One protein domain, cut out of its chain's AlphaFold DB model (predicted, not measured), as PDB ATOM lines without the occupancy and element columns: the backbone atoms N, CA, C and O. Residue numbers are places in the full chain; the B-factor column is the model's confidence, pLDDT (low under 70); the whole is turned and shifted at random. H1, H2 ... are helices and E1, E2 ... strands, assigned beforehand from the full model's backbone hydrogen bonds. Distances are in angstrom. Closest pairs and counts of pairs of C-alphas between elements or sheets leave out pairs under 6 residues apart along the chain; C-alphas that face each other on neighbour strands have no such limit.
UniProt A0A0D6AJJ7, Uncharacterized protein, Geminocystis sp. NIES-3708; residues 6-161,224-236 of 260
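Overview. This is residues 6 to 161 and 224 to 236 of the 260 residues of an uncharacterized protein of Geminocystis sp. NIES-3708 (UniProt A0A0D6AJJ7). A twisted sheet of seven strands makes the middle, with H1 and H2 over one face and the small H4 over the opposite face. H3 lies out beyond the E6 and E7 side and only grazes the sheet. The 169 printed residues have four named helices and seven named strands, in the order E1 H1 E2 E3 H2 E4 E5 E6 H3 E7 H4, class mixed. The sheet, also mixed, runs E2, E3, E1, E4, E5, E6, E7. The whole is compact, with a radius of gyration of the C-alphas of 16.4 A and spans of 47 by 34 by 29 A.

Arrangement. E1, residues 6 to 12, is antiparallel to E3, residues 46 to 50, and to E4, residues 79 to 87; N 9 and O 49, 2.9 A, and N 8 and O 84, 3.0 A, are within hydrogen-bond range. H1, residues 16 to 27, is over E3 at a height over the sheet of 8.5 A; the closest C-alphas, of Pro 16 and Ser 46, are 6.1 A apart. E2, residues 38 to 43, an edge strand, forms a hairpin with E3 (N 41 to O 48, 2.9 A). H2, residues 67 to 74, is on the same face as H1, 9.3 A over the sheet, and lies over E4. H1 and H2 touch at a steep tilt of 67 degrees, opposite ways, closest at the C-alphas of Leu 22 and Leu 71, 6.8 A. E1, H1, E2 and E3, H2, E4 are split strand-helix-strand units, parallel strands with another strand between them, each with a right-handed crossover. E4, E5, residues 93 to 101, and E6, residues 114 to 122, form a meander, each strand the antiparallel neighbour of the one before; N 83 and O 97 are 2.9 A apart, N 96 and O 119 2.7 A. E6, H3, residues 130 to 139, and E7, residues 155 to 159, form a strand-helix-strand unit with parallel neighbour strands (N 157 to O 120, 2.9 A). H4, residues 229 to 235, on the opposite face from H1, is 9.5 A over the sheet, over E5 and slantwise to it at 50 degrees on the local plane. Every O i to N i+4 pair is within hydrogen-bond range in H1 and H2, 5 of 6 in H3 and 2 of 3 in H4.

Along the chain. E1 begins at C-alpha 6, (-17.377, 33.487, -9.186), and H4 ends at C-alpha 235, (-33.378, 23.373, 8.876). From first to last C-alpha E1 measures 20.0 A, H1 16.3 A, E4 26.0 A, E5 27.0 A and E6 26.6 A.

Size, cuts and confidence. The C-alphas farthest apart, of Asp 30 and Ser 141, are 49.2 A apart. Residues 162 to 223 are not printed; C-alphas 161 and 224 are 10.6 A apart across the cut. The links E3 to H2, E5 to E6 and H3 to E7 are long. Mean pLDDT of the printed part is 78.8; 49 residues are under 70, among them 123 to 160.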
ATOM      1  N   HIS A   6     -18.111  34.743  -9.176       87.06
ATOM      2  CA  HIS A   6     -17.377  33.487  -9.186       87.06
ATOM      3  C   HIS A   6     -18.117  32.500  -8.280       87.06
ATOM      4  O   HIS A   6     -17.870  32.457  -7.071       87.06
ATOM      5  N   SER A   7     -19.034  31.728  -8.865       89.00
ATOM      6  CA  SER A   7     -19.755  30.670  -8.157       89.00
ATOM      7  C   SER A   7     -18.971  29.364  -8.213       89.00
ATOM      8  O   SER A   7     -18.427  28.999  -9.260       89.00
ATOM      9  N   HIS A   8     -18.917  28.675  -7.079       91.94
ATOM     10  CA  HIS A   8     -18.471  27.294  -6.967       91.94
ATOM     11  C   HIS A   8     -19.614  26.490  -6.370       91.94
ATOM     12  O   HIS A   8     -20.140  26.851  -5.314       91.94
ATOM     13  N   ALA A   9     -19.974  25.406  -7.042       93.81
ATOM     14  CA  ALA A   9     -21.107  24.585  -6.677       93.81
ATOM     15  C   ALA A   9     -20.691  23.145  -6.385       93.81
ATOM     16  O   ALA A   9     -19.813  22.574  -7.042       93.81
ATOM     17  N   GLU A  10     -21.382  22.562  -5.416       95.06
ATOM     18  CA  GLU A  10     -21.412  21.137  -5.137       95.06
ATOM     19  C   GLU A  10     -22.865  20.672  -5.162       95.06
ATOM     20  O   GLU A  10     -23.733  21.248  -4.504       95.06
ATOM     21  N   VAL A  11     -23.132  19.600  -5.897       96.12
ATOM     22  CA  VAL A  11     -24.428  18.929  -5.895       96.12
ATOM     23  C   VAL A  11     -24.244  17.504  -5.411       96.12
ATOM     24  O   VAL A  11     -23.490  16.740  -6.011       96.12
ATOM     25  N   ILE A  12     -24.945  17.138  -4.345       94.56
ATOM     26  CA  ILE A  12     -24.873  15.812  -3.742       94.56
ATOM     27  C   ILE A  12     -26.114  14.981  -4.061       94.56
ATOM     28  O   ILE A  12     -27.247  15.468  -4.041       94.56
ATOM     29  N   SER A  13     -25.887  13.711  -4.389       95.38
ATOM     30  CA  SER A  13     -26.925  12.745  -4.749       95.38
ATOM     31  C   SER A  13     -26.388  11.316  -4.659       95.38
ATOM     32  O   SER A  13     -25.196  11.079  -4.832       95.38
ATOM     33  N   LEU A  14     -27.277  10.340  -4.468       96.12
ATOM     34  CA  LEU A  14     -26.945   8.915  -4.586       96.12
ATOM     35  C   LEU A  14     -26.731   8.461  -6.048       96.12
ATOM     36  O   LEU A  14     -26.231   7.363  -6.290       96.12
ATOM     37  N   GLU A  15     -27.091   9.290  -7.037       96.88
ATOM     38  CA  GLU A  15     -26.905   9.026  -8.470       96.88
ATOM     39  C   GLU A  15     -26.085  10.149  -9.159       96.88
ATOM     40  O   GLU A  15     -26.575  10.789 -10.097       96.88
ATOM     41  N   PRO A  16     -24.827  10.404  -8.753       96.94
ATOM     42  CA  PRO A  16     -24.040  11.558  -9.214       96.94
ATOM     43  C   PRO A  16     -23.806  11.577 -10.734       96.94
ATOM     44  O   PRO A  16     -23.807  12.639 -11.350       96.94
ATOM     45  N   GLU A  17     -23.682  10.411 -11.375       98.12
ATOM     46  CA  GLU A  17     -23.552  10.299 -12.839       98.12
ATOM     47  C   GLU A  17     -24.797  10.802 -13.581       98.12
ATOM     48  O   GLU A  17     -24.697  11.450 -14.622       98.12
ATOM     49  N   LYS A  18     -25.985  10.542 -13.030       98.06
ATOM     50  CA  LYS A  18     -27.258  10.999 -13.597       98.06
ATOM     51  C   LYS A  18     -27.455  12.491 -13.370       98.06
ATOM     52  O   LYS A  18     -27.927  13.183 -14.263       98.06
ATOM     53  N   VAL A  19     -27.058  12.992 -12.200       98.12
ATOM     54  CA  VAL A  19     -27.044  14.432 -11.911       98.12
ATOM     55  C   VAL A  19     -26.115  15.165 -12.875       98.12
ATOM     56  O   VAL A  19     -26.526  16.154 -13.472       98.12
ATOM     57  N   LYS A  20     -24.899  14.655 -13.096       98.25
ATOM     58  CA  LYS A  20     -23.959  15.235 -14.059       98.25
ATOM     59  C   LYS A  20     -24.548  15.299 -15.472       98.25
ATOM     60  O   LYS A  20     -24.464  16.346 -16.100       98.25
ATOM     61  N   GLN A  21     -25.169  14.215 -15.946       98.06
ATOM     62  CA  GLN A  21     -25.832  14.192 -17.256       98.06
ATOM     63  C   GLN A  21     -26.937  15.247 -17.355       98.06
ATOM     64  O   GLN A  21     -27.005  15.955 -18.350       98.06
ATOM     65  N   LEU A  22     -27.764  15.397 -16.317       98.00
ATOM     66  CA  LEU A  22     -28.806  16.424 -16.290       98.00
ATOM     67  C   LEU A  22     -28.229  17.844 -16.312       98.00
ATOM     68  O   LEU A  22     -28.793  18.705 -16.977       98.00
ATOM     69  N   ILE A  23     -27.118  18.090 -15.614       97.62
ATOM     70  CA  ILE A  23     -26.425  19.386 -15.655       97.62
ATOM     71  C   ILE A  23     -25.923  19.672 -17.075       97.62
ATOM     72  O   ILE A  23     -26.183  20.752 -17.594       97.62
ATOM     73  N   GLU A  24     -25.264  18.706 -17.722       96.88
ATOM     74  CA  GLU A  24     -24.807  18.844 -19.113       96.88
ATOM     75  C   GLU A  24     -25.984  19.061 -20.074       96.88
ATOM     76  O   GLU A  24     -25.885  19.871 -20.993       96.88
ATOM     77  N   GLU A  25     -27.106  18.370 -19.870       96.38
ATOM     78  CA  GLU A  25     -28.319  18.569 -20.664       96.38
ATOM     79  C   GLU A  25     -28.883  19.978 -20.495       96.38
ATOM     80  O   GLU A  25     -29.221  20.588 -21.499       96.38
ATOM     81  N   ILE A  26     -28.982  20.494 -19.265       95.19
ATOM     82  CA  ILE A  26     -29.521  21.836 -18.993       95.19
ATOM     83  C   ILE A  26     -28.598  22.931 -19.548       95.19
ATOM     84  O   ILE A  26     -29.093  23.872 -20.156       95.19
ATOM     85  N   ASP A  27     -27.280  22.803 -19.370       92.06
ATOM     86  CA  ASP A  27     -26.277  23.788 -19.819       92.06
ATOM     87  C   ASP A  27     -26.186  23.887 -21.355       92.06
ATOM     88  O   ASP A  27     -25.868  24.943 -21.895       92.06
ATOM     89  N   ASN A  28     -26.498  22.801 -22.076       91.56
ATOM     90  CA  ASN A  28     -26.491  22.762 -23.545       91.56
ATOM     91  C   ASN A  28     -27.890  22.902 -24.179       91.56
ATOM     92  O   ASN A  28     -28.013  22.752 -25.399       91.56
ATOM     93  N   ASP A  29     -28.941  23.121 -23.386       90.56
ATOM     94  CA  ASP A  29     -30.307  23.271 -23.888       90.56
ATOM     95  C   ASP A  29     -30.538  24.711 -24.368       90.56
ATOM     96  O   ASP A  29     -30.549  25.644 -23.569       90.56
ATOM     97  N   ASP A  30     -30.766  24.893 -25.672       87.19
ATOM     98  CA  ASP A  30     -31.051  26.209 -26.263       87.19
ATOM     99  C   ASP A  30     -32.357  26.838 -25.715       87.19
ATOM    100  O   ASP A  30     -32.579  28.039 -25.899       87.19
ATOM    101  N   ASP A  31     -33.230  26.048 -25.071       87.50
ATOM    102  CA  ASP A  31     -34.468  26.530 -24.448       87.50
ATOM    103  C   ASP A  31     -34.244  27.179 -23.063       87.50
ATOM    104  O   ASP A  31     -35.172  27.810 -22.548       87.50
ATOM    105  N   TYR A  32     -33.052  27.048 -22.460       85.19
ATOM    106  CA  TYR A  32     -32.727  27.649 -21.160       85.19
ATOM    107  C   TYR A  32     -31.562  28.635 -21.254       85.19
ATOM    108  O   TYR A  32     -30.507  28.342 -21.810       85.19
ATOM    109  N   GLU A  33     -31.710  29.793 -20.616       86.25
ATOM    110  CA  GLU A  33     -30.619  30.764 -20.477       86.25
ATOM    111  C   GLU A  33     -30.012  30.643 -19.072       86.25
ATOM    112  O   GLU A  33     -30.296  31.457 -18.197       86.25
ATOM    113  N   THR A  34     -29.226  29.585 -18.837       87.56
ATOM    114  CA  THR A  34     -28.547  29.349 -17.544       87.56
ATOM    115  C   THR A  34     -27.100  29.852 -17.535       87.56
ATOM    116  O   THR A  34     -26.470  30.029 -18.582       87.56
ATOM    117  N   SER A  35     -26.550  30.091 -16.339       88.50
ATOM    118  CA  SER A  35     -25.117  30.364 -16.159       88.50
ATOM    119  C   SER A  35     -24.272  29.182 -16.640       88.50
ATOM    120  O   SER A  35     -24.529  28.047 -16.250       88.50
ATOM    121  N   ALA A  36     -23.212  29.467 -17.402       89.12
ATOM    122  CA  ALA A  36     -22.342  28.439 -17.967       89.12
ATOM    123  C   ALA A  36     -21.674  27.562 -16.891       89.12
ATOM    124  O   ALA A  36     -21.203  28.049 -15.852       89.12
ATOM    125  N   VAL A  37     -21.566  26.267 -17.174       93.50
ATOM    126  CA  VAL A  37     -20.936  25.277 -16.293       93.50
ATOM    127  C   VAL A  37     -19.499  24.974 -16.734       93.50
ATOM    128  O   VAL A  37     -19.242  24.548 -17.856       93.50
ATOM    129  N   ASN A  38     -18.533  25.150 -15.827       93.50
ATOM    130  CA  ASN A  38     -17.116  24.842 -16.053       93.50
ATOM    131  C   ASN A  38     -16.573  23.846 -15.017       93.50
ATOM    132  O   ASN A  38     -17.089  23.725 -13.907       93.50
ATOM    133  N   ASP A  39     -15.504  23.133 -15.391       93.69
ATOM    134  CA  ASP A  39     -14.792  22.146 -14.559       93.69
ATOM    135  C   ASP A  39     -15.682  21.063 -13.918       93.69
ATOM    136  O   ASP A  39     -15.422  20.603 -12.800       93.69
ATOM    137  N   LEU A  40     -16.712  20.635 -14.655       96.50
ATOM    138  CA  LEU A  40     -17.696  19.652 -14.214       96.50
ATOM    139  C   LEU A  40     -17.067  18.275 -13.959       96.50
ATOM    140  O   LEU A  40     -16.630  17.575 -14.883       96.50
ATOM    141  N   ARG A  41     -17.067  17.842 -12.700       97.12
ATOM    142  CA  ARG A  41     -16.456  16.577 -12.268       97.12
ATOM    143  C   ARG A  41     -17.258  15.891 -11.169       97.12
ATOM    144  O   ARG A  41     -17.986  16.542 -10.433       97.12
ATOM    145  N   ILE A  42     -17.092  14.577 -11.063       96.94
ATOM    146  CA  ILE A  42     -17.691  13.757 -10.005       96.94
ATOM    147  C   ILE A  42     -16.594  13.323  -9.045       96.94
ATOM    148  O   ILE A  42     -15.541  12.856  -9.484       96.94
ATOM    149  N   GLU A  43     -16.870  13.424  -7.751       94.69
ATOM    150  CA  GLU A  43     -16.049  12.841  -6.696       94.69
ATOM    151  C   GLU A  43     -16.970  12.174  -5.664       94.69
ATOM    152  O   GLU A  43     -17.674  12.846  -4.909       94.69
ATOM    153  N   ASP A  44     -16.950  10.843  -5.590       92.88
ATOM    154  CA  ASP A  44     -17.921  10.020  -4.850       92.88
ATOM    155  C   ASP A  44     -19.377  10.365  -5.217       92.88
ATOM    156  O   ASP A  44     -19.763  10.182  -6.365       92.88
ATOM    157  N   ASN A  45     -20.165  10.866  -4.261       94.31
ATOM    158  CA  ASN A  45     -21.576  11.228  -4.424       94.31
ATOM    159  C   ASN A  45     -21.793  12.719  -4.741       94.31
ATOM    160  O   ASN A  45     -22.926  13.199  -4.702       94.31
ATOM    161  N   SER A  46     -20.713  13.449  -5.030       95.50
ATOM    162  CA  SER A  46     -20.735  14.891  -5.276       95.50
ATOM    163  C   SER A  46     -20.391  15.202  -6.731       95.50
ATOM    164  O   SER A  46     -19.448  14.640  -7.293       95.50
ATOM    165  N   VAL A  47     -21.123  16.139  -7.327       97.44
ATOM    166  CA  VAL A  47     -20.834  16.756  -8.623       97.44
ATOM    167  C   VAL A  47     -20.375  18.190  -8.376       97.44
ATOM    168  O   VAL A  47     -21.130  18.996  -7.839       97.44
ATOM    169  N   PHE A  48     -19.145  18.508  -8.768       96.62
ATOM    170  CA  PHE A  48     -18.537  19.827  -8.595       96.62
ATOM    171  C   PHE A  48     -18.426  20.568  -9.916       96.62
ATOM    172  O   PHE A  48     -18.070  19.960 -10.928       96.62
ATOM    173  N   PHE A  49     -18.659  21.879  -9.890       95.88
ATOM    174  CA  PHE A  49     -18.492  22.775 -11.035       95.88
ATOM    175  C   PHE A  49     -18.390  24.243 -10.598       95.88
ATOM    176  O   PHE A  49     -18.572  24.572  -9.423       95.88
ATOM    177  N   ASN A  50     -18.045  25.133 -11.528       93.62
ATOM    178  CA  ASN A  50     -17.939  26.570 -11.281       93.62
ATOM    179  C   ASN A  50     -18.375  27.407 -12.492       93.62
ATOM    180  O   ASN A  50     -18.439  26.908 -13.616       93.62
ATOM    181  N   SER A  51     -18.629  28.698 -12.271       89.19
ATOM    182  CA  SER A  51     -19.178  29.602 -13.297       89.19
ATOM    183  C   SER A  51     -18.163  30.116 -14.322       89.19
ATOM    184  O   SER A  51     -18.478  31.001 -15.115       89.19
ATOM    185  N   GLY A  52     -16.902  29.664 -14.287       81.50
ATOM    186  CA  GLY A  52     -15.829  30.253 -15.102       81.50
ATOM    187  C   GLY A  52     -15.588  31.746 -14.814       81.50
ATOM    188  O   GLY A  52     -14.881  32.422 -15.560       81.50
ATOM    189  N   GLY A  53     -16.178  32.261 -13.729       76.06
ATOM    190  CA  GLY A  53     -16.140  33.657 -13.309       76.06
ATOM    191  C   GLY A  53     -17.269  34.556 -13.789       76.06
ATOM    192  O   GLY A  53     -17.139  35.778 -13.706       76.06
ATOM    193  N   TYR A  54     -18.381  33.995 -14.257       79.50
ATOM    194  CA  TYR A  54     -19.567  34.790 -14.548       79.50
ATOM    195  C   TYR A  54     -20.857  34.033 -14.226       79.50
ATOM    196  O   TYR A  54     -21.176  33.044 -14.876       79.50
ATOM    197  N   GLY A  55     -21.610  34.538 -13.248       83.12
ATOM    198  CA  GLY A  55     -22.936  34.044 -12.883       83.12
ATOM    199  C   GLY A  55     -22.972  33.183 -11.619       83.12
ATOM    200  O   GLY A  55     -21.951  32.893 -10.987       83.12
ATOM    201  N   CYS A  56     -24.191  32.796 -11.262       87.62
ATOM    202  CA  CYS A  56     -24.549  31.902 -10.163       87.62
ATOM    203  C   CYS A  56     -25.676  30.957 -10.603       87.62
ATOM    204  O   CYS A  56     -26.258  31.126 -11.679       87.62
ATOM    205  N   TYR A  57     -25.958  29.939  -9.796       90.94
ATOM    206  CA  TYR A  57     -26.788  28.791 -10.164       90.94
ATOM    207  C   TYR A  57     -28.094  28.690  -9.380       90.94
ATOM    208  O   TYR A  57     -29.049  28.098  -9.890       90.94
ATOM    209  N   GLY A  58     -28.151  29.250  -8.171       85.50
ATOM    210  CA  GLY A  58     -29.335  29.235  -7.310       85.50
ATOM    211  C   GLY A  58     -29.816  30.621  -6.883       85.50
ATOM    212  O   GLY A  58     -30.683  30.721  -6.010       85.50
ATOM    213  N   TYR A  59     -29.286  31.683  -7.496       82.62
ATOM    214  CA  TYR A  59     -29.753  33.056  -7.331       82.62
ATOM    215  C   TYR A  59     -30.032  33.730  -8.679       82.62
ATOM    216  O   TYR A  59     -29.262  33.564  -9.624       82.62
ATOM    217  N   GLU A  60     -31.135  34.475  -8.767       69.94
ATOM    218  CA  GLU A  60     -31.589  35.129  -9.998       69.94
ATOM    219  C   GLU A  60     -30.975  36.524 -10.130       69.94
ATOM    220  O   GLU A  60     -31.245  37.418  -9.331       69.94
ATOM    221  N   GLU A  61     -30.180  36.732 -11.182       60.97
ATOM    222  CA  GLU A  61     -29.829  38.070 -11.662       60.97
ATOM    223  C   GLU A  61     -30.475  38.301 -13.030       60.97
ATOM    224  O   GLU A  61     -29.967  37.888 -14.072       60.97
ATOM    225  N   GLY A  62     -31.614  38.993 -13.039       64.25
ATOM    226  CA  GLY A  62     -32.274  39.410 -14.275       64.25
ATOM    227  C   GLY A  62     -33.303  38.407 -14.789       64.25
ATOM    228  O   GLY A  62     -34.298  38.186 -14.119       64.25
ATOM    229  N   TYR A  63     -33.123  37.906 -16.015       61.91
ATOM    230  CA  TYR A  63     -34.094  37.042 -16.715       61.91
ATOM    231  C   TYR A  63     -33.576  35.613 -16.958       61.91
ATOM    232  O   TYR A  63     -34.175  34.877 -17.739       61.91
ATOM    233  N   ALA A  64     -32.440  35.251 -16.358       70.06
ATOM    234  CA  ALA A  64     -31.792  33.961 -16.565       70.06
ATOM    235  C   ALA A  64     -32.501  32.840 -15.789       70.06
ATOM    236  O   ALA A  64     -32.925  33.030 -14.649       70.06
ATOM    237  N   ASP A  65     -32.574  31.653 -16.390       84.44
ATOM    238  CA  ASP A  65     -33.042  30.450 -15.709       84.44
ATOM    239  C   ASP A  65     -32.005  29.983 -14.671       84.44
ATOM    240  O   ASP A  65     -30.794  29.998 -14.907       84.44
ATOM    241  N   LEU A  66     -32.477  29.490 -13.523       90.88
ATOM    242  CA  LEU A  66     -31.606  28.946 -12.478       90.88
ATOM    243  C   LEU A  66     -31.302  27.470 -12.727       90.88
ATOM    244  O   LEU A  66     -32.208  26.633 -12.753       90.88
ATOM    245  N   LEU A  67     -30.015  27.128 -12.833       94.25
ATOM    246  CA  LEU A  67     -29.571  25.744 -13.009       94.25
ATOM    247  C   LEU A  67     -30.088  24.840 -11.881       94.25
ATOM    248  O   LEU A  67     -30.588  23.751 -12.159       94.25
ATOM    249  N   PHE A  68     -30.017  25.289 -10.621       95.19
ATOM    250  CA  PHE A  68     -30.513  24.505  -9.483       95.19
ATOM    251  C   PHE A  68     -32.018  24.254  -9.584       95.19
ATOM    252  O   PHE A  68     -32.460  23.124  -9.380       95.19
ATOM    253  N   GLN A  69     -32.800  25.257  -9.993       93.88
ATOM    254  CA  GLN A  69     -34.237  25.096 -10.191       93.88
ATOM    255  C   GLN A  69     -34.541  24.024 -11.246       93.88
ATOM    256  O   GLN A  69     -35.266  23.068 -10.965       93.88
ATOM    257  N   LYS A  70     -33.939  24.128 -12.440       95.06
ATOM    258  CA  LYS A  70     -34.148  23.149 -13.524       95.06
ATOM    259  C   LYS A  70     -33.698  21.748 -13.125       95.06
ATOM    260  O   LYS A  70     -34.345  20.759 -13.473       95.06
ATOM    261  N   LEU A  71     -32.600  21.654 -12.380       96.62
ATOM    262  CA  LEU A  71     -32.081  20.385 -11.896       96.62
ATOM    263  C   LEU A  71     -33.064  19.712 -10.928       96.62
ATOM    264  O   LEU A  71     -33.350  18.525 -11.094       96.62
ATOM    265  N   LEU A  72     -33.635  20.459  -9.977       95.75
ATOM    266  CA  LEU A  72     -34.643  19.953  -9.038       95.75
ATOM    267  C   LEU A  72     -35.952  19.536  -9.735       95.75
ATOM    268  O   LEU A  72     -36.569  18.549  -9.324       95.75
ATOM    269  N   GLU A  73     -36.360  20.235 -10.797       95.12
ATOM    270  CA  GLU A  73     -37.540  19.888 -11.608       95.12
ATOM    271  C   GLU A  73     -37.341  18.568 -12.383       95.12
ATOM    272  O   GLU A  73     -38.238  17.708 -12.428       95.12
ATOM    273  N   LYS A  74     -36.155  18.380 -12.980       95.75
ATOM    274  CA  LYS A  74     -35.835  17.215 -13.825       95.75
ATOM    275  C   LYS A  74     -35.440  15.972 -13.021       95.75
ATOM    276  O   LYS A  74     -35.830  14.858 -13.387       95.75
ATOM    277  N   TYR A  75     -34.680  16.124 -11.939       97.25
ATOM    278  CA  TYR A  75     -34.182  14.999 -11.145       97.25
ATOM    279  C   TYR A  75     -35.251  14.471 -10.175       97.25
ATOM    280  O   TYR A  75     -35.921  15.250  -9.515       97.25
ATOM    281  N   LYS A  76     -35.434  13.145 -10.069       95.94
ATOM    282  CA  LYS A  76     -36.482  12.527  -9.216       95.94
ATOM    283  C   LYS A  76     -35.984  11.934  -7.898       95.94
ATOM    284  O   LYS A  76     -36.810  11.575  -7.070       95.94
ATOM    285  N   GLY A  77     -34.675  11.784  -7.719       95.62
ATOM    286  CA  GLY A  77     -34.122  11.347  -6.436       95.62
ATOM    287  C   GLY A  77     -33.992  12.511  -5.455       95.62
ATOM    288  O   GLY A  77     -34.224  13.667  -5.819       95.62
ATOM    289  N   ALA A  78     -33.569  12.193  -4.234       95.56
ATOM    290  CA  ALA A  78     -33.156  13.189  -3.259       95.56
ATOM    291  C   ALA A  78     -31.875  13.888  -3.735       95.56
ATOM    292  O   ALA A  78     -30.957  13.243  -4.260       95.56
ATOM    293  N   ILE A  79     -31.822  15.204  -3.578       96.44
ATOM    294  CA  ILE A  79     -30.722  16.033  -4.066       96.44
ATOM    295  C   ILE A  79     -30.530  17.225  -3.145       96.44
ATOM    296  O   ILE A  79     -31.497  17.804  -2.654       96.44
ATOM    297  N   ALA A  80     -29.278  17.611  -2.940       94.06
ATOM    298  CA  ALA A  80     -28.962  18.875  -2.306       94.06
ATOM    299  C   ALA A  80     -27.897  19.593  -3.130       94.06
ATOM    300  O   ALA A  80     -26.881  19.015  -3.510       94.06
ATOM    301  N   CYS A  81     -28.163  20.851  -3.439       94.38
ATOM    302  CA  CYS A  81     -27.279  21.730  -4.183       94.38
ATOM    303  C   CYS A  81     -26.786  22.803  -3.225       94.38
ATOM    304  O   CYS A  81     -27.587  23.381  -2.493       94.38
ATOM    305  N   PHE A  82     -25.493  23.076  -3.242       92.12
ATOM    306  CA  PHE A  82     -24.872  24.162  -2.501       92.12
ATOM    307  C   PHE A  82     -24.020  24.962  -3.471       92.12
ATOM    308  O   PHE A  82     -23.236  24.391  -4.226       92.12
ATOM    309  N   GLU A  83     -24.151  26.281  -3.437       91.00
ATOM    310  CA  GLU A  83     -23.175  27.173  -4.041       91.00
ATOM    311  C   GLU A  83     -22.678  28.182  -3.018       91.00
ATOM    312  O   GLU A  83     -23.449  28.700  -2.206       91.00
ATOM    313  N   TYR A  84     -21.395  28.510  -3.115       88.50
ATOM    314  CA  TYR A  84     -20.859  29.731  -2.542       88.50
ATOM    315  C   TYR A  84     -20.363  30.631  -3.665       88.50
ATOM    316  O   TYR A  84     -19.729  30.195  -4.633       88.50
ATOM    317  N   VAL A  85     -20.649  31.915  -3.520       85.69
ATOM    318  CA  VAL A  85     -20.395  32.920  -4.533       85.69
ATOM    319  C   VAL A  85     -19.485  33.985  -3.966       85.69
ATOM    320  O   VAL A  85     -19.783  34.650  -2.969       85.69
ATOM    321  N   ARG A  86     -18.353  34.154  -4.648       83.06
ATOM    322  CA  ARG A  86     -17.437  35.266  -4.436       83.06
ATOM    323  C   ARG A  86     -17.727  36.355  -5.469       83.06
ATOM    324  O   ARG A  86     -17.704  36.062  -6.669       83.06
ATOM    325  N   PRO A  87     -17.946  37.612  -5.060       74.56
ATOM    326  CA  PRO A  87     -18.072  38.703  -6.012       74.56
ATOM    327  C   PRO A  87     -16.733  38.967  -6.706       74.56
ATOM    328  O   PRO A  87     -15.668  38.929  -6.092       74.56
ATOM    329  N   SER A  88     -16.783  39.263  -8.000       64.56
ATOM    330  CA  SER A  88     -15.585  39.573  -8.802       64.56
ATOM    331  C   SER A  88     -15.223  41.064  -8.753       64.56
ATOM    332  O   SER A  88     -14.208  41.484  -9.303       64.56
ATOM    333  N   GLN A  89     -16.075  41.881  -8.125       60.50
ATOM    334  CA  GLN A  89     -15.947  43.335  -7.985       60.50
ATOM    335  C   GLN A  89     -16.266  43.760  -6.544       60.50
ATOM    336  O   GLN A  89     -16.767  42.945  -5.777       60.50
ATOM    337  N   SER A  90     -15.991  45.028  -6.199       57.12
ATOM    338  CA  SER A  90     -16.123  45.704  -4.887       57.12
ATOM    339  C   SER A  90     -17.533  45.729  -4.267       57.12
ATOM    340  O   SER A  90     -17.948  46.726  -3.688       57.12
ATOM    341  N   GLN A  91     -18.290  44.651  -4.405       63.84
ATOM    342  CA  GLN A  91     -19.658  44.510  -3.937       63.84
ATOM    343  C   GLN A  91     -19.731  44.360  -2.429       63.84
ATOM    344  O   GLN A  91     -20.789  44.580  -1.871       63.84
ATOM    345  N   GLY A  92     -18.617  44.040  -1.765       70.31
ATOM    346  CA  GLY A  92     -18.550  44.069  -0.310       70.31
ATOM    347  C   GLY A  92     -19.411  43.003   0.372       70.31
ATOM    348  O   GLY A  92     -19.659  43.132   1.565       70.31
ATOM    349  N   TYR A  93     -19.849  41.958  -0.338       74.31
ATOM    350  CA  TYR A  93     -20.543  40.809   0.244       74.31
ATOM    351  C   TYR A  93     -20.248  39.517  -0.522       74.31
ATOM    352  O   TYR A  93     -20.022  39.533  -1.727       74.31
ATOM    353  N   TYR A  94     -20.290  38.397   0.181       80.81
ATOM    354  CA  TYR A  94     -20.326  37.049  -0.378       80.81
ATOM    355  C   TYR A  94     -21.737  36.495  -0.201       80.81
ATOM    356  O   TYR A  94     -22.481  36.987   0.644       80.81
ATOM    357  N   PHE A  95     -22.125  35.467  -0.947       81.19
ATOM    358  CA  PHE A  95     -23.392  34.794  -0.667       81.19
ATOM    359  C   PHE A  95     -23.327  33.298  -0.925       81.19
ATOM    360  O   PHE A  95     -22.438  32.803  -1.613       81.19
ATOM    361  N   THR A  96     -24.278  32.581  -0.351       85.62
ATOM    362  CA  THR A  96     -24.538  31.176  -0.606       85.62
ATOM    363  C   THR A  96     -25.968  30.999  -1.056       85.62
ATOM    364  O   THR A  96     -26.869  31.743  -0.649       85.62
ATOM    365  N   THR A  97     -26.192  29.985  -1.879       86.88
ATOM    366  CA  THR A  97     -27.531  29.437  -2.048       86.88
ATOM    367  C   THR A  97     -27.499  27.937  -1.866       86.88
ATOM    368  O   THR A  97     -26.490  27.265  -2.089       86.88
ATOM    369  N   SER A  98     -28.592  27.401  -1.354       88.69
ATOM    370  CA  SER A  98     -28.721  25.996  -1.026       88.69
ATOM    371  C   SER A  98     -30.130  25.541  -1.314       88.69
ATOM    372  O   SER A  98     -31.091  26.194  -0.928       88.69
ATOM    373  N   TRP A  99     -30.240  24.455  -2.060       91.69
ATOM    374  CA  TRP A  99     -31.506  23.943  -2.558       91.69
ATOM    375  C   TRP A  99     -31.532  22.458  -2.241       91.69
ATOM    376  O   TRP A  99     -30.741  21.697  -2.796       91.69
ATOM    377  N   ILE A 100     -32.395  22.049  -1.318       93.06
ATOM    378  CA  ILE A 100     -32.528  20.662  -0.871       93.06
ATOM    379  C   ILE A 100     -33.904  20.171  -1.278       93.06
ATOM    380  O   ILE A 100     -34.888  20.882  -1.096       93.06
ATOM    381  N   LYS A 101     -33.973  18.953  -1.811       94.50
ATOM    382  CA  LYS A 101     -35.233  18.307  -2.152       94.50
ATOM    383  C   LYS A 101     -35.223  16.819  -1.812       94.50
ATOM    384  O   LYS A 101     -34.261  16.114  -2.131       94.50
ATOM    385  N   SER A 102     -36.324  16.346  -1.238       94.62
ATOM    386  CA  SER A 102     -36.635  14.927  -1.017       94.62
ATOM    387  C   SER A 102     -36.899  14.181  -2.340       94.62
ATOM    388  O   SER A 102     -36.981  14.778  -3.417       94.62
ATOM    389  N   GLU A 103     -37.037  12.853  -2.287       94.50
ATOM    390  CA  GLU A 103     -37.399  12.060  -3.470       94.50
ATOM    391  C   GLU A 103     -38.782  12.442  -4.028       94.50
ATOM    392  O   GLU A 103     -39.741  12.659  -3.288       94.50
ATOM    393  N   GLY A 104     -38.897  12.458  -5.359       93.69
ATOM    394  CA  GLY A 104     -40.132  12.746  -6.081       93.69
ATOM    395  C   GLY A 104     -40.091  14.024  -6.922       93.69
ATOM    396  O   GLY A 104     -39.033  14.549  -7.293       93.69
ATOM    397  N   ASP A 105     -41.286  14.484  -7.287       94.19
ATOM    398  CA  ASP A 105     -41.479  15.770  -7.954       94.19
ATOM    399  C   ASP A 105     -41.243  16.912  -6.960       94.19
ATOM    400  O   ASP A 105     -41.498  16.755  -5.766       94.19
ATOM    401  N   VAL A 106     -40.723  18.036  -7.458       92.38
ATOM    402  CA  VAL A 106     -40.564  19.243  -6.644       92.38
ATOM    403  C   VAL A 106     -41.925  19.888  -6.402       92.38
ATOM    404  O   VAL A 106     -42.712  20.058  -7.336       92.38
ATOM    405  N   ASP A 107     -42.181  20.239  -5.150       90.06
ATOM    406  CA  ASP A 107     -43.320  21.026  -4.702       90.06
ATOM    407  C   ASP A 107     -42.784  22.273  -3.992       90.06
ATOM    408  O   ASP A 107     -42.343  22.213  -2.846       90.06
ATOM    409  N   TRP A 108     -42.765  23.394  -4.718       85.56
ATOM    410  CA  TRP A 108     -42.193  24.663  -4.254       85.56
ATOM    411  C   TRP A 108     -42.950  25.279  -3.075       85.56
ATOM    412  O   TRP A 108     -42.400  26.139  -2.395       85.56
ATOM    413  N   ASP A 109     -44.189  24.843  -2.838       85.50
ATOM    414  CA  ASP A 109     -45.040  25.334  -1.755       85.50
ATOM    415  C   ASP A 109     -44.953  24.440  -0.498       85.50
ATOM    416  O   ASP A 109     -45.736  24.609   0.442       85.50
ATOM    417  N   ASN A 110     -44.040  23.459  -0.480       85.56
ATOM    418  CA  ASN A 110     -43.918  22.467   0.582       85.56
ATOM    419  C   ASN A 110     -42.474  22.329   1.094       85.56
ATOM    420  O   ASN A 110     -41.666  21.595   0.521       85.56
ATOM    421  N   ASP A 111     -42.201  22.943   2.246       78.69
ATOM    422  CA  ASP A 111     -40.891  22.925   2.915       78.69
ATOM    423  C   ASP A 111     -40.437  21.519   3.376       78.69
ATOM    424  O   ASP A 111     -39.251  21.295   3.627       78.69
ATOM    425  N   GLU A 112     -41.350  20.541   3.466       83.94
ATOM    426  CA  GLU A 112     -41.016  19.127   3.721       83.94
ATOM    427  C   GLU A 112     -40.570  18.395   2.435       83.94
ATOM    428  O   GLU A 112     -39.973  17.316   2.481       83.94
ATOM    429  N   ASN A 113     -40.864  18.954   1.259       90.38
ATOM    430  CA  ASN A 113     -40.397  18.431  -0.022       90.38
ATOM    431  C   ASN A 113     -39.157  19.170  -0.514       90.38
ATOM    432  O   ASN A 113     -38.228  18.514  -0.987       90.38
ATOM    433  N   CYS A 114     -39.152  20.500  -0.420       90.94
ATOM    434  CA  CYS A 114     -38.135  21.359  -0.998       90.94
ATOM    435  C   CYS A 114     -37.838  22.544  -0.079       90.94
ATOM    436  O   CYS A 114     -38.730  23.314   0.248       90.94
ATOM    437  N   LEU A 115     -36.568  22.739   0.270       88.31
ATOM    438  CA  LEU A 115     -36.094  23.918   0.988       88.31
ATOM    439  C   LEU A 115     -35.117  24.687   0.108       88.31
ATOM    440  O   LEU A 115     -34.115  24.139  -0.355       88.31
ATOM    441  N   VAL A 116     -35.389  25.978  -0.072       87.06
ATOM    442  CA  VAL A 116     -34.470  26.922  -0.706       87.06
ATOM    443  C   VAL A 116     -33.980  27.902   0.350       87.06
ATOM    444  O   VAL A 116     -34.755  28.656   0.933       87.06
ATOM    445  N   HIS A 117     -32.676  27.903   0.582       83.88
ATOM    446  CA  HIS A 117     -32.008  28.809   1.497       83.88
ATOM    447  C   HIS A 117     -31.025  29.685   0.724       83.88
ATOM    448  O   HIS A 117     -30.198  29.194  -0.038       83.88
ATOM    449  N   LYS A 118     -31.097  30.999   0.922       81.06
ATOM    450  CA  LYS A 118     -30.212  31.976   0.283       81.06
ATOM    451  C   LYS A 118     -29.681  32.897   1.365       81.06
ATOM    452  O   LYS A 118     -30.476  33.456   2.118       81.06
ATOM    453  N   GLN A 119     -28.368  33.067   1.434       76.06
ATOM    454  CA  GLN A 119     -27.736  33.839   2.495       76.06
ATOM    455  C   GLN A 119     -26.630  34.727   1.953       76.06
ATOM    456  O   GLN A 119     -25.757  34.242   1.248       76.06
ATOM    457  N   ALA A 120     -26.616  36.001   2.331       76.69
ATOM    458  CA  ALA A 120     -25.533  36.920   1.999       76.69
ATOM    459  C   ALA A 120     -24.791  37.363   3.261       76.69
ATOM    460  O   ALA A 120     -25.438  37.700   4.248       76.69
ATOM    461  N   VAL A 121     -23.462  37.383   3.193       74.50
ATOM    462  CA  VAL A 121     -22.528  37.792   4.244       74.50
ATOM    463  C   VAL A 121     -21.821  39.073   3.815       74.50
ATOM    464  O   VAL A 121     -21.087  39.090   2.825       74.50
ATOM    465  N   ILE A 122     -22.027  40.149   4.566       71.69
ATOM    466  CA  ILE A 122     -21.575  41.501   4.234       71.69
ATOM    467  C   ILE A 122     -20.204  41.749   4.859       71.69
ATOM    468  O   ILE A 122     -20.055  41.719   6.073       71.69
ATOM    469  N   ILE A 123     -19.193  42.027   4.044       67.81
ATOM    470  CA  ILE A 123     -17.832  42.347   4.503       67.81
ATOM    471  C   ILE A 123     -17.548  43.851   4.527       67.81
ATOM    472  O   ILE A 123     -16.543  44.259   5.097       67.81
ATOM    473  N   ASN A 124     -18.390  44.685   3.917       67.25
ATOM    474  CA  ASN A 124     -18.249  46.139   3.961       67.25
ATOM    475  C   ASN A 124     -19.592  46.791   4.287       67.25
ATOM    476  O   ASN A 124     -20.497  46.766   3.463       67.25
ATOM    477  N   GLU A 125     -19.703  47.404   5.464       63.94
ATOM    478  CA  GLU A 125     -20.922  48.092   5.896       63.94
ATOM    479  C   GLU A 125     -21.274  49.290   5.009       63.94
ATOM    480  O   GLU A 125     -22.434  49.673   4.954       63.94
ATOM    481  N   ASP A 126     -20.321  49.884   4.289       64.19
ATOM    482  CA  ASP A 126     -20.576  51.049   3.430       64.19
ATOM    483  C   ASP A 126     -21.416  50.745   2.193       64.19
ATOM    484  O   ASP A 126     -21.844  51.669   1.499       64.19
ATOM    485  N   ILE A 127     -21.680  49.468   1.919       61.88
ATOM    486  CA  ILE A 127     -22.644  49.072   0.890       61.88
ATOM    487  C   ILE A 127     -24.090  49.159   1.388       61.88
ATOM    488  O   ILE A 127     -25.002  49.095   0.569       61.88
ATOM    489  N   LEU A 128     -24.278  49.275   2.706       63.44
ATOM    490  CA  LEU A 128     -25.573  49.359   3.365       63.44
ATOM    491  C   LEU A 128     -25.971  50.816   3.573       63.44
ATOM    492  O   LEU A 128     -25.124  51.671   3.870       63.44
ATOM    493  N   ASP A 129     -27.263  51.093   3.469       64.44
ATOM    494  CA  ASP A 129     -27.795  52.401   3.828       64.44
ATOM    495  C   ASP A 129     -27.891  52.599   5.357       64.44
ATOM    496  O   ASP A 129     -27.672  51.687   6.160       64.44
ATOM    497  N   ASP A 130     -28.146  53.838   5.787       67.56
ATOM    498  CA  ASP A 130     -28.163  54.192   7.213       67.56
ATOM    499  C   ASP A 130     -29.288  53.477   7.989       67.56
ATOM    500  O   ASP A 130     -29.103  53.140   9.163       67.56
ATOM    501  N   ASP A 131     -30.427  53.206   7.343       63.78
ATOM    502  CA  ASP A 131     -31.562  52.510   7.956       63.78
ATOM    503  C   ASP A 131     -31.239  51.015   8.145       63.78
ATOM    504  O   ASP A 131     -31.552  50.425   9.186       63.78
ATOM    505  N   GLU A 132     -30.543  50.405   7.185       63.00
ATOM    506  CA  GLU A 132     -30.030  49.033   7.247       63.00
ATOM    507  C   GLU A 132     -28.950  48.877   8.318       63.00
ATOM    508  O   GLU A 132     -29.008  47.939   9.124       63.00
ATOM    509  N   LYS A 133     -28.009  49.826   8.390       63.53
ATOM    510  CA  LYS A 133     -27.000  49.896   9.457       63.53
ATOM    511  C   LYS A 133     -27.666  49.992  10.831       63.53
ATOM    512  O   LYS A 133     -27.245  49.304  11.761       63.53
ATOM    513  N   GLU A 134     -28.704  50.816  10.989       60.84
ATOM    514  CA  GLU A 134     -29.449  50.917  12.250       60.84
ATOM    515  C   GLU A 134     -30.250  49.653  12.585       60.84
ATOM    516  O   GLU A 134     -30.321  49.283  13.761       60.84
ATOM    517  N   ARG A 135     -30.848  48.985  11.592       59.59
ATOM    518  CA  ARG A 135     -31.573  47.724  11.797       59.59
ATOM    519  C   ARG A 135     -30.633  46.631  12.299       59.59
ATOM    520  O   ARG A 135     -30.894  46.060  13.354       59.59
ATOM    521  N   LEU A 136     -29.503  46.427  11.618       58.19
ATOM    522  CA  LEU A 136     -28.502  45.425  12.001       58.19
ATOM    523  C   LEU A 136     -27.925  45.690  13.402       58.19
ATOM    524  O   LEU A 136     -27.808  44.766  14.204       58.19
ATOM    525  N   LYS A 137     -27.656  46.957  13.753       54.97
ATOM    526  CA  LYS A 137     -27.166  47.355  15.091       54.97
ATOM    527  C   LYS A 137     -28.154  47.088  16.231       54.97
ATOM    528  O   LYS A 137     -27.739  46.857  17.362       54.97
ATOM    529  N   ARG A 138     -29.469  47.132  15.983       51.38
ATOM    530  CA  ARG A 138     -30.490  46.842  17.018       51.38
ATOM    531  C   ARG A 138     -30.576  45.356  17.360       51.38
ATOM    532  O   ARG A 138     -31.112  45.003  18.408       51.38
ATOM    533  N   GLU A 139     -30.039  44.513  16.490       50.59
ATOM    534  CA  GLU A 139     -30.225  43.068  16.490       50.59
ATOM    535  C   GLU A 139     -28.918  42.306  16.822       50.59
ATOM    536  O   GLU A 139     -28.948  41.100  17.051       50.59
ATOM    537  N   GLU A 140     -27.799  43.029  17.009       43.62
ATOM    538  CA  GLU A 140     -26.432  42.579  17.369       43.62
ATOM    539  C   GLU A 140     -26.287  41.704  18.638       43.62
ATOM    540  O   GLU A 140     -25.180  41.265  18.972       43.62
ATOM    541  N   SER A 141     -27.371  41.424  19.367       39.47
ATOM    542  CA  SER A 141     -27.322  40.714  20.654       39.47
ATOM    543  C   SER A 141     -27.256  39.184  20.570       39.47
ATOM    544  O   SER A 141     -27.090  38.532  21.601       39.47
ATOM    545  N   GLY A 142     -27.329  38.595  19.379       35.66
ATOM    546  CA  GLY A 142     -27.321  37.145  19.224       35.66
ATOM    547  C   GLY A 142     -26.758  36.725  17.885       35.66
ATOM    548  O   GLY A 142     -26.740  37.503  16.936       35.66
ATOM    549  N   TRP A 143     -26.344  35.461  17.801       39.41
ATOM    550  CA  TRP A 143     -26.199  34.784  16.519       39.41
ATOM    551  C   TRP A 143     -27.569  34.514  15.870       39.41
ATOM    552  O   TRP A 143     -27.792  33.451  15.299       39.41
ATOM    553  N   ASP A 144     -28.506  35.447  16.014       36.19
ATOM    554  CA  ASP A 144     -29.892  35.202  15.687       36.19
ATOM    555  C   ASP A 144     -30.115  35.478  14.203       36.19
ATOM    556  O   ASP A 144     -29.663  36.457  13.617       36.19
ATOM    557  N   TRP A 145     -30.720  34.480  13.589       42.03
ATOM    558  CA  TRP A 145     -31.090  34.370  12.195       42.03
ATOM    559  C   TRP A 145     -32.165  35.403  11.875       42.03
ATOM    560  O   TRP A 145     -33.148  35.499  12.612       42.03
ATOM    561  N   PHE A 146     -32.019  36.148  10.776       38.66
ATOM    562  CA  PHE A 146     -33.038  37.113  10.369       38.66
ATOM    563  C   PHE A 146     -33.587  36.791   8.983       38.66
ATOM    564  O   PHE A 146     -32.860  36.653   7.999       38.66
ATOM    565  N   GLU A 147     -34.911  36.692   8.921       36.34
ATOM    566  CA  GLU A 147     -35.689  36.723   7.692       36.34
ATOM    567  C   GLU A 147     -36.012  38.190   7.408       36.34
ATOM    568  O   GLU A 147     -36.812  38.800   8.115       36.34
ATOM    569  N   SER A 148     -35.362  38.800   6.416       37.81
ATOM    570  CA  SER A 148     -35.813  40.107   5.942       37.81
ATOM    571  C   SER A 148     -36.907  39.913   4.902       37.81
ATOM    572  O   SER A 148     -36.673  39.271   3.879       37.81
ATOM    573  N   GLU A 149     -38.067  40.524   5.123       37.44
ATOM    574  CA  GLU A 149     -39.032  40.736   4.049       37.44
ATOM    575  C   GLU A 149     -38.442  41.759   3.054       37.44
ATOM    576  O   GLU A 149     -38.231  42.926   3.379       37.44
ATOM    577  N   GLU A 150     -38.145  41.271   1.848       40.50
ATOM    578  CA  GLU A 150     -38.127  42.024   0.587       40.50
ATOM    579  C   GLU A 150     -37.028  43.083   0.357       40.50
ATOM    580  O   GLU A 150     -37.307  44.232   0.019       40.50
ATOM    581  N   PHE A 151     -35.761  42.661   0.346       34.69
ATOM    582  CA  PHE A 151     -34.800  43.193  -0.633       34.69
ATOM    583  C   PHE A 151     -33.944  42.032  -1.165       34.69
ATOM    584  O   PHE A 151     -33.193  41.412  -0.414       34.69
ATOM    585  N   LEU A 152     -34.085  41.733  -2.465       45.00
ATOM    586  CA  LEU A 152     -33.294  40.749  -3.223       45.00
ATOM    587  C   LEU A 152     -33.458  39.250  -2.866       45.00
ATOM    588  O   LEU A 152     -32.583  38.481  -3.234       45.00
ATOM    589  N   ASP A 153     -34.552  38.786  -2.245       48.81
ATOM    590  CA  ASP A 153     -34.815  37.348  -1.952       48.81
ATOM    591  C   ASP A 153     -33.747  36.618  -1.098       48.81
ATOM    592  O   ASP A 153     -33.774  35.392  -0.962       48.81
ATOM    593  N   PHE A 154     -32.803  37.343  -0.496       47.69
ATOM    594  CA  PHE A 154     -31.823  36.781   0.433       47.69
ATOM    595  C   PHE A 154     -32.321  36.888   1.879       47.69
ATOM    596  O   PHE A 154     -32.754  37.958   2.312       47.69
ATOM    597  N   LYS A 155     -32.161  35.818   2.673       46.72
ATOM    598  CA  LYS A 155     -32.070  35.963   4.133       46.72
ATOM    599  C   LYS A 155     -30.691  36.563   4.413       46.72
ATOM    600  O   LYS A 155     -29.685  35.855   4.413       46.72
ATOM    601  N   TRP A 156     -30.605  37.886   4.524       48.34
ATOM    602  CA  TRP A 156     -29.335  38.557   4.800       48.34
ATOM    603  C   TRP A 156     -28.800  38.071   6.135       48.34
ATOM    604  O   TRP A 156     -29.422  38.279   7.177       48.34
ATOM    605  N   ALA A 157     -27.634  37.439   6.103       44.19
ATOM    606  CA  ALA A 157     -26.950  37.083   7.313       44.19
ATOM    607  C   ALA A 157     -25.634  37.844   7.389       44.19
ATOM    608  O   ALA A 157     -24.599  37.410   6.898       44.19
ATOM    609  N   TRP A 158     -25.716  38.928   8.149       51.53
ATOM    610  CA  TRP A 158     -24.630  39.438   8.965       51.53
ATOM    611  C   TRP A 158     -23.616  40.321   8.258       51.53
ATOM    612  O   TRP A 158     -23.108  40.034   7.178       51.53
ATOM    613  N   ILE A 159     -23.235  41.361   8.990       55.88
ATOM    614  CA  ILE A 159     -21.916  41.956   8.865       55.88
ATOM    615  C   ILE A 159     -20.928  40.918   9.396       55.88
ATOM    616  O   ILE A 159     -20.971  40.523  10.568       55.88
ATOM    617  N   TRP A 160     -20.062  40.438   8.515       68.75
ATOM    618  CA  TRP A 160     -18.990  39.539   8.883       68.75
ATOM    619  C   TRP A 160     -18.075  40.232   9.889       68.75
ATOM    620  O   TRP A 160     -17.641  41.372   9.708       68.75
ATOM    621  N   SER A 161     -17.815  39.532  10.985       72.31
ATOM    622  CA  SER A 161     -17.001  40.039  12.074       72.31
ATOM    623  C   SER A 161     -16.302  38.892  12.781       72.31
ATOM    624  O   SER A 161     -16.880  37.826  13.009       72.31
ATOM    625  N   THR A 224     -15.960  30.486   6.725       75.56
ATOM    626  CA  THR A 224     -17.244  30.487   7.441       75.56
ATOM    627  C   THR A 224     -18.389  30.141   6.494       75.56
ATOM    628  O   THR A 224     -19.218  29.288   6.800       75.56
ATOM    629  N   ILE A 225     -18.386  30.748   5.311       76.38
ATOM    630  CA  ILE A 225     -19.387  30.531   4.266       76.38
ATOM    631  C   ILE A 225     -19.361  29.094   3.739       76.38
ATOM    632  O   ILE A 225     -20.412  28.477   3.589       76.38
ATOM    633  N   GLN A 226     -18.176  28.529   3.511       72.81
ATOM    634  CA  GLN A 226     -18.022  27.133   3.093       72.81
ATOM    635  C   GLN A 226     -18.584  26.142   4.124       72.81
ATOM    636  O   GLN A 226     -19.088  25.085   3.756       72.81
ATOM    637  N   ASN A 227     -18.573  26.496   5.409       73.44
ATOM    638  CA  ASN A 227     -19.099  25.654   6.485       73.44
ATOM    639  C   ASN A 227     -20.584  25.895   6.799       73.44
ATOM    640  O   ASN A 227     -21.125  25.280   7.716       73.44
ATOM    641  N   PHE A 228     -21.261  26.764   6.048       72.38
ATOM    642  CA  PHE A 228     -22.621  27.180   6.377       72.38
ATOM    643  C   PHE A 228     -23.684  26.073   6.210       72.38
ATOM    644  O   PHE A 228     -24.724  26.095   6.866       72.38
ATOM    645  N   TRP A 229     -23.421  25.067   5.375       70.88
ATOM    646  CA  TRP A 229     -24.396  24.031   5.011       70.88
ATOM    647  C   TRP A 229     -24.815  23.106   6.176       70.88
ATOM    648  O   TRP A 229     -25.912  22.550   6.113       70.88
ATOM    649  N   ASP A 230     -24.012  22.966   7.246       67.38
ATOM    650  CA  ASP A 230     -24.394  22.196   8.449       67.38
ATOM    651  C   ASP A 230     -25.669  22.774   9.087       67.38
ATOM    652  O   ASP A 230     -26.532  22.034   9.557       67.38
ATOM    653  N   THR A 231     -25.824  24.099   9.070       67.19
ATOM    654  CA  THR A 231     -27.049  24.768   9.530       67.19
ATOM    655  C   THR A 231     -28.235  24.396   8.639       67.19
ATOM    656  O   THR A 231     -29.306  24.064   9.129       67.19
ATOM    657  N   ILE A 232     -28.022  24.366   7.324       69.44
ATOM    658  CA  ILE A 232     -29.092  24.230   6.330       69.44
ATOM    659  C   ILE A 232     -29.698  22.824   6.334       69.44
ATOM    660  O   ILE A 232     -30.914  22.682   6.246       69.44
ATOM    661  N   LEU A 233     -28.875  21.775   6.465       72.75
ATOM    662  CA  LEU A 233     -29.406  20.413   6.602       72.75
ATOM    663  C   LEU A 233     -30.253  20.249   7.870       72.75
ATOM    664  O   LEU A 233     -31.205  19.476   7.852       72.75
ATOM    665  N   ASN A 234     -29.921  20.959   8.952       74.06
ATOM    666  CA  ASN A 234     -30.712  20.916  10.184       74.06
ATOM    667  C   ASN A 234     -32.059  21.640  10.045       74.06
ATOM    668  O   ASN A 234     -33.001  21.292  10.757       74.06
ATOM    669  N   ASP A 235     -32.151  22.617   9.142       77.06
ATOM    670  CA  ASP A 235     -33.378  23.373   8.876       77.06
ATOM    671  C   ASP A 235     -34.331  22.646   7.911       77.06
ATOM    672  O   ASP A 235     -35.521  22.968   7.855       77.06
ATOM    673  N   PHE A 236     -33.842  21.652   7.158       83.56
ATOM    674  CA  PHE A 236     -34.676  20.869   6.249       83.56
ATOM    675  C   PHE A 236     -35.629  19.947   7.019       83.56
ATOM    676  O   PHE A 236     -35.203  19.071   7.767       83.56
TER     677      PHE A 236